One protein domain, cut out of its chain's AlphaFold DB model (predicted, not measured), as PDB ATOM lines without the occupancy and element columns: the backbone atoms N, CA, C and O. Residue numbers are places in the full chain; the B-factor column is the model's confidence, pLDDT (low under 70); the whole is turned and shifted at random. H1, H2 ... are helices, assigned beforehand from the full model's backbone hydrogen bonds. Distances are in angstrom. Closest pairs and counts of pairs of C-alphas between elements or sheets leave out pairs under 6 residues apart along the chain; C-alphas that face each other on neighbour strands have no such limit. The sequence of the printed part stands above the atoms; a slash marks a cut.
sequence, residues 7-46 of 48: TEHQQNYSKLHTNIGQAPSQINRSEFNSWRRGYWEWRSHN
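This is residues 7 to 46 of the 48 residues of the protein "LHH domain-containing protein" of Roseburia intestinalis (UniProt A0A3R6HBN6). The longest helix, H3, forms one leg of a wide open arch; a long link with no named element, residues 17 to 28, makes the top, and two short helices, H1 and H2, lie at the far foot. The legs stand well apart, and the space between them is empty. The printed part has 40 residues, with three named helices in the order H1, H2, H3 and no named strand; the class is all helix. The whole is extended, with a radius of gyration of the C-alphas of 16.2 A, and flat, spanning 44 by 24 by 9 A.

H3, residues 29 to 46, touches no helix. It is apart from H2, residues 13 to 16, and from H1, residues 7 to 11. H1 and H2 are close but not clearly touching: their closest C-alphas, those of His 9 and Leu 16, are 7.8 A apart, and their centres are 8.7 A apart. In H1 and H3 every O i to N i+4 pair is within hydrogen-bond range; H2 is too short for such a pair, and its one O i to N i+3 pair is within range.

H3 has 18 residues and measures 25.3 A from C-alpha 29 at (32.962, 10.334, -34.644) to C-alpha 46 at (13.443, 3.155, -20.303). H2 has four residues and measures 5.1 A. H1 has five residues and measures 6.1 A, beginning with C-alpha 7 at (15.266, 0.171, -62.534).

The two C-alphas farthest apart, those of Gln 11 and His 45, are 44.6 A apart. The link from H2 to H3 is long, with 12 residues, and that from H1 to H2 is tight, with one. Residues 18 to 46, of which 29 to 46 belong to H3, stand free, as do residues 10 to 16, of which 13 to 16 belong to H2. The printed part has no cut. Its mean pLDDT is 90.5, and no printed residue is under 70.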
ATOM      1  N   THR A   7      14.427  -0.311 -61.430       87.00
ATOM      2  CA  THR A   7      15.266   0.171 -62.534       87.00
ATOM      3  C   THR A   7      15.603   1.655 -62.405       87.00
ATOM      4  O   THR A   7      16.762   2.028 -62.572       87.00
ATOM      5  N   GLU A   8      14.632   2.496 -62.055       87.81
ATOM      6  CA  GLU A   8      14.834   3.935 -61.842       87.81
ATOM      7  C   GLU A   8      15.706   4.208 -60.612       87.81
ATOM      8  O   GLU A   8      16.577   5.080 -60.651       87.81
ATOM      9  N   HIS A   9      15.523   3.435 -59.537       87.38
ATOM     10  CA  HIS A   9      16.365   3.499 -58.345       87.38
ATOM     11  C   HIS A   9      17.814   3.121 -58.675       87.38
ATOM     12  O   HIS A   9      18.749   3.796 -58.250       87.38
ATOM     13  N   GLN A  10      18.014   2.072 -59.478       86.81
ATOM     14  CA  GLN A  10      19.348   1.636 -59.879       86.81
ATOM     15  C   GLN A  10      20.032   2.633 -60.821       86.81
ATOM     16  O   GLN A  10      21.205   2.949 -60.628       86.81
ATOM     17  N   GLN A  11      19.305   3.183 -61.797       91.12
ATOM     18  CA  GLN A  11      19.828   4.207 -62.707       91.12
ATOM     19  C   GLN A  11      20.208   5.501 -61.975       91.12
ATOM     20  O   GLN A  11      21.183   6.154 -62.343       91.12
ATOM     21  N   ASN A  12      19.469   5.863 -60.924       89.88
ATOM     22  CA  ASN A  12      19.702   7.084 -60.151       89.88
ATOM     23  C   ASN A  12      20.462   6.856 -58.837       89.88
ATOM     24  O   ASN A  12      20.574   7.786 -58.035       89.88
ATOM     25  N   TYR A  13      21.019   5.662 -58.619       86.81
ATOM     26  CA  TYR A  13      21.626   5.254 -57.349       86.81
ATOM     27  C   TYR A  13      22.633   6.276 -56.810       86.81
ATOM     28  O   TYR A  13      22.549   6.665 -55.653       86.81
ATOM     29  N   SER A  14      23.539   6.785 -57.649       84.50
ATOM     30  CA  SER A  14      24.570   7.752 -57.236       84.50
ATOM     31  C   SER A  14      24.021   9.126 -56.835       84.50
ATOM     32  O   SER A  14      24.635   9.815 -56.026       84.50
ATOM     33  N   LYS A  15      22.866   9.533 -57.376       86.56
ATOM     34  CA  LYS A  15      22.179  10.775 -56.985       86.56
ATOM     35  C   LYS A  15      21.412  10.601 -55.679       86.56
ATOM     36  O   LYS A  15      21.341  11.527 -54.880       86.56
ATOM     37  N   LEU A  16      20.832   9.419 -55.484       85.75
ATOM     38  CA  LEU A  16      20.037   9.079 -54.307       85.75
ATOM     39  C   LEU A  16      20.925   8.742 -53.098       85.75
ATOM     40  O   LEU A  16      20.601   9.086 -51.965       85.75
ATOM     41  N   HIS A  17      22.069   8.101 -53.336       83.44
ATOM     42  CA  HIS A  17      23.000   7.638 -52.316       83.44
ATOM     43  C   HIS A  17      24.279   8.479 -52.350       83.44
ATOM     44  O   HIS A  17      25.269   8.141 -52.997       83.44
ATOM     45  N   THR A  18      24.273   9.576 -51.601       79.31
ATOM     46  CA  THR A  18      25.402  10.519 -51.528       79.31
ATOM     47  C   THR A  18      26.501  10.082 -50.554       79.31
ATOM     48  O   THR A  18      27.648  10.500 -50.679       79.31
ATOM     49  N   ASN A  19      26.180   9.204 -49.599       77.62
ATOM     50  CA  ASN A  19      27.083   8.759 -48.533       77.62
ATOM     51  C   ASN A  19      27.453   7.270 -48.668       77.62
ATOM     52  O   ASN A  19      27.290   6.488 -47.737       77.62
ATOM     53  N   ILE A  20      27.966   6.869 -49.834       83.56
ATOM     54  CA  ILE A  20      28.347   5.474 -50.148       83.56
ATOM     55  C   ILE A  20      29.768   5.083 -49.696       83.56
ATOM     56  O   ILE A  20      30.339   4.117 -50.192       83.56
ATOM     57  N   GLY A  21      30.380   5.847 -48.787       78.31
ATOM     58  CA  GLY A  21      31.718   5.548 -48.252       78.31
ATOM     59  C   GLY A  21      32.891   5.814 -49.206       78.31
ATOM     60  O   GLY A  21      34.021   5.483 -48.870       78.31
ATOM     61  N   GLN A  22      32.642   6.430 -50.369       80.81
ATOM     62  CA  GLN A  22      33.683   6.852 -51.324       80.81
ATOM     63  C   GLN A  22      34.394   8.153 -50.911       80.81
ATOM     64  O   GLN A  22      35.438   8.491 -51.459       80.81
ATOM     65  N   ALA A  23      33.840   8.882 -49.939       82.19
ATOM     66  CA  ALA A  23      34.435  10.076 -49.350       82.19
ATOM     67  C   ALA A  23      34.628   9.886 -47.836       82.19
ATOM     68  O   ALA A  23      33.884   9.112 -47.218       82.19
ATOM     69  N   PRO A  24      35.587  10.606 -47.218       83.31
ATOM     70  CA  PRO A  24      35.736  10.618 -45.773       83.31
ATOM     71  C   PRO A  24      34.411  10.948 -45.092       83.31
ATOM     72  O   PRO A  24      33.695  11.874 -45.481       83.31
ATOM     73  N   SER A  25      34.088  10.172 -44.059       84.19
ATOM     74  CA  SER A  25      32.880  10.384 -43.273       84.19
ATOM     75  C   SER A  25      32.876  11.799 -42.702       84.19
ATOM     76  O   SER A  25      33.805  12.184 -42.000       84.19
ATOM     77  N   GLN A  26      31.808  12.546 -42.972       87.69
ATOM     78  CA  GLN A  26      31.608  13.890 -42.419       87.69
ATOM     79  C   GLN A  26      31.088  13.854 -40.973       87.69
ATOM     80  O   GLN A  26      30.882  14.890 -40.350       87.69
ATOM     81  N   ILE A  27      30.858  12.657 -40.422       88.94
ATOM     82  CA  ILE A  27      30.405  12.488 -39.046       88.94
ATOM     83  C   ILE A  27      31.574  12.780 -38.112       88.94
ATOM     84  O   ILE A  27      32.593  12.084 -38.146       88.94
ATOM     85  N   ASN A  28      31.380  13.724 -37.194       93.81
ATOM     86  CA  ASN A  28      32.231  13.839 -36.021       93.81
ATOM     87  C   ASN A  28      32.075  12.575 -35.161       93.81
ATOM     88  O   ASN A  28      31.117  12.409 -34.404       93.81
ATOM     89  N   ARG A  29      33.024  11.644 -35.304       93.56
ATOM     90  CA  ARG A  29      32.962  10.334 -34.644       93.56
ATOM     91  C   ARG A  29      33.008  10.440 -33.124       93.56
ATOM     92  O   ARG A  29      32.411   9.595 -32.462       93.56
ATOM     93  N   SER A  30      33.685  11.449 -32.578       96.06
ATOM     94  CA  SER A  30      33.759  11.657 -31.130       96.06
ATOM     95  C   SER A  30      32.381  12.002 -30.563       96.06
ATOM     96  O   SER A  30      31.878  11.310 -29.678       96.06
ATOM     97  N   GLU A  31      31.725  12.999 -31.155       97.06
ATOM     98  CA  GLU A  31      30.393  13.454 -30.753       97.06
ATOM     99  C   GLU A  31      29.336  12.359 -30.937       97.06
ATOM    100  O   GLU A  31      28.598  12.038 -30.002       97.06
ATOM    101  N   PHE A  32      29.341  11.693 -32.095       96.31
ATOM    102  CA  PHE A  32      28.444  10.571 -32.358       96.31
ATOM    103  C   PHE A  32      28.611   9.439 -31.335       96.31
ATOM    104  O   PHE A  32      27.627   8.875 -30.859       96.31
ATOM    105  N   ASN A  33      29.848   9.097 -30.966       97.25
ATOM    106  CA  ASN A  33      30.100   8.052 -29.978       97.25
ATOM    107  C   ASN A  33      29.637   8.440 -28.571       97.25
ATOM    108  O   ASN A  33      29.231   7.561 -27.808       97.25
ATOM    109  N   SER A  34      29.706   9.720 -28.209       98.19
ATOM    110  CA  SER A  34      29.171  10.221 -26.941       98.19
ATOM    111  C   SER A  34      27.647  10.149 -26.917       98.19
ATOM    112  O   SER A  34      27.092   9.535 -26.006       98.19
ATOM    113  N   TRP A  35      26.979  10.648 -27.963       97.94
ATOM    114  CA  TRP A  35      25.525  10.529 -28.113       97.94
ATOM    115  C   TRP A  35      25.060   9.068 -28.069       97.94
ATOM    116  O   TRP A  35      24.174   8.716 -27.294       97.94
ATOM    117  N   ARG A  36      25.702   8.189 -28.854       98.00
ATOM    118  CA  ARG A  36      25.335   6.771 -28.959       98.00
ATOM    119  C   ARG A  36      25.378   6.071 -27.602       98.00
ATOM    120  O   ARG A  36      24.483   5.287 -27.309       98.00
ATOM    121  N   ARG A  37      26.410   6.324 -26.792       98.06
ATOM    122  CA  ARG A  37      26.545   5.722 -25.456       98.06
ATOM    123  C   ARG A  37      25.400   6.141 -24.538       98.06
ATOM    124  O   ARG A  37      24.715   5.264 -24.025       98.06
ATOM    125  N   GLY A  38      25.149   7.445 -24.422       98.06
ATOM    126  CA  GLY A  38      24.062   7.957 -23.580       98.06
ATOM    127  C   GLY A  38      22.687   7.469 -24.037       98.06
ATOM    128  O   GLY A  38      21.851   7.104 -23.218       98.06
ATOM    129  N   TYR A  39      22.474   7.377 -25.351       97.56
ATOM    130  CA  TYR A  39      21.245   6.817 -25.900       97.56
ATOM    131  C   TYR A  39      21.018   5.365 -25.458       97.56
ATOM    132  O   TYR A  39      19.919   5.037 -25.027       97.56
ATOM    133  N   TRP A  40      22.027   4.492 -25.550       97.44
ATOM    134  CA  TRP A  40      21.878   3.085 -25.157       97.44
ATOM    135  C   TRP A  40      21.747   2.890 -23.647       97.44
ATOM    136  O   TRP A  40      20.990   2.022 -23.224       97.44
ATOM    137  N   GLU A  41      22.431   3.709 -22.849       97.62
ATOM    138  CA  GLU A  41      22.253   3.740 -21.395       97.62
ATOM    139  C   GLU A  41      20.813   4.118 -21.035       97.62
ATOM    140  O   GLU A  41      20.118   3.341 -20.380       97.62
ATOM    141  N   TRP A  42      20.315   5.243 -21.562       97.88
ATOM    142  CA  TRP A  42      18.917   5.644 -21.396       97.88
ATOM    143  C   TRP A  42      17.968   4.532 -21.845       97.88
ATOM    144  O   TRP A  42      17.049   4.164 -21.118       97.88
ATOM    145  N   ARG A  43      18.233   3.947 -23.016       96.50
ATOM    146  CA  ARG A  43      17.421   2.877 -23.587       96.50
ATOM    147  C   ARG A  43      17.307   1.693 -22.628       96.50
ATOM    148  O   ARG A  43      16.211   1.191 -22.433       96.50
ATOM    149  N   SER A  44      18.414   1.272 -22.019       95.56
ATOM    150  CA  SER A  44      18.431   0.125 -21.102       95.56
ATOM    151  C   SER A  44      17.577   0.321 -19.845       95.56
ATOM    152  O   SER A  44      17.166  -0.659 -19.238       95.56
ATOM    153  N   HIS A  45      17.300   1.572 -19.468       95.31
ATOM    154  CA  HIS A  45      16.499   1.912 -18.292       95.31
ATOM    155  C   HIS A  45      15.041   2.269 -18.623       95.31
ATOM    156  O   HIS A  45      14.231   2.358 -17.709       95.31
ATOM    157  N   ASN A  46      14.721   2.550 -19.893       93.00
ATOM    158  CA  ASN A  46      13.443   3.155 -20.303       93.00
ATOM    159  C   ASN A  46      12.705   2.363 -21.391       93.00
ATOM    160  O   ASN A  46      11.691   2.832 -21.905       93.00
TER     161      ASN A  46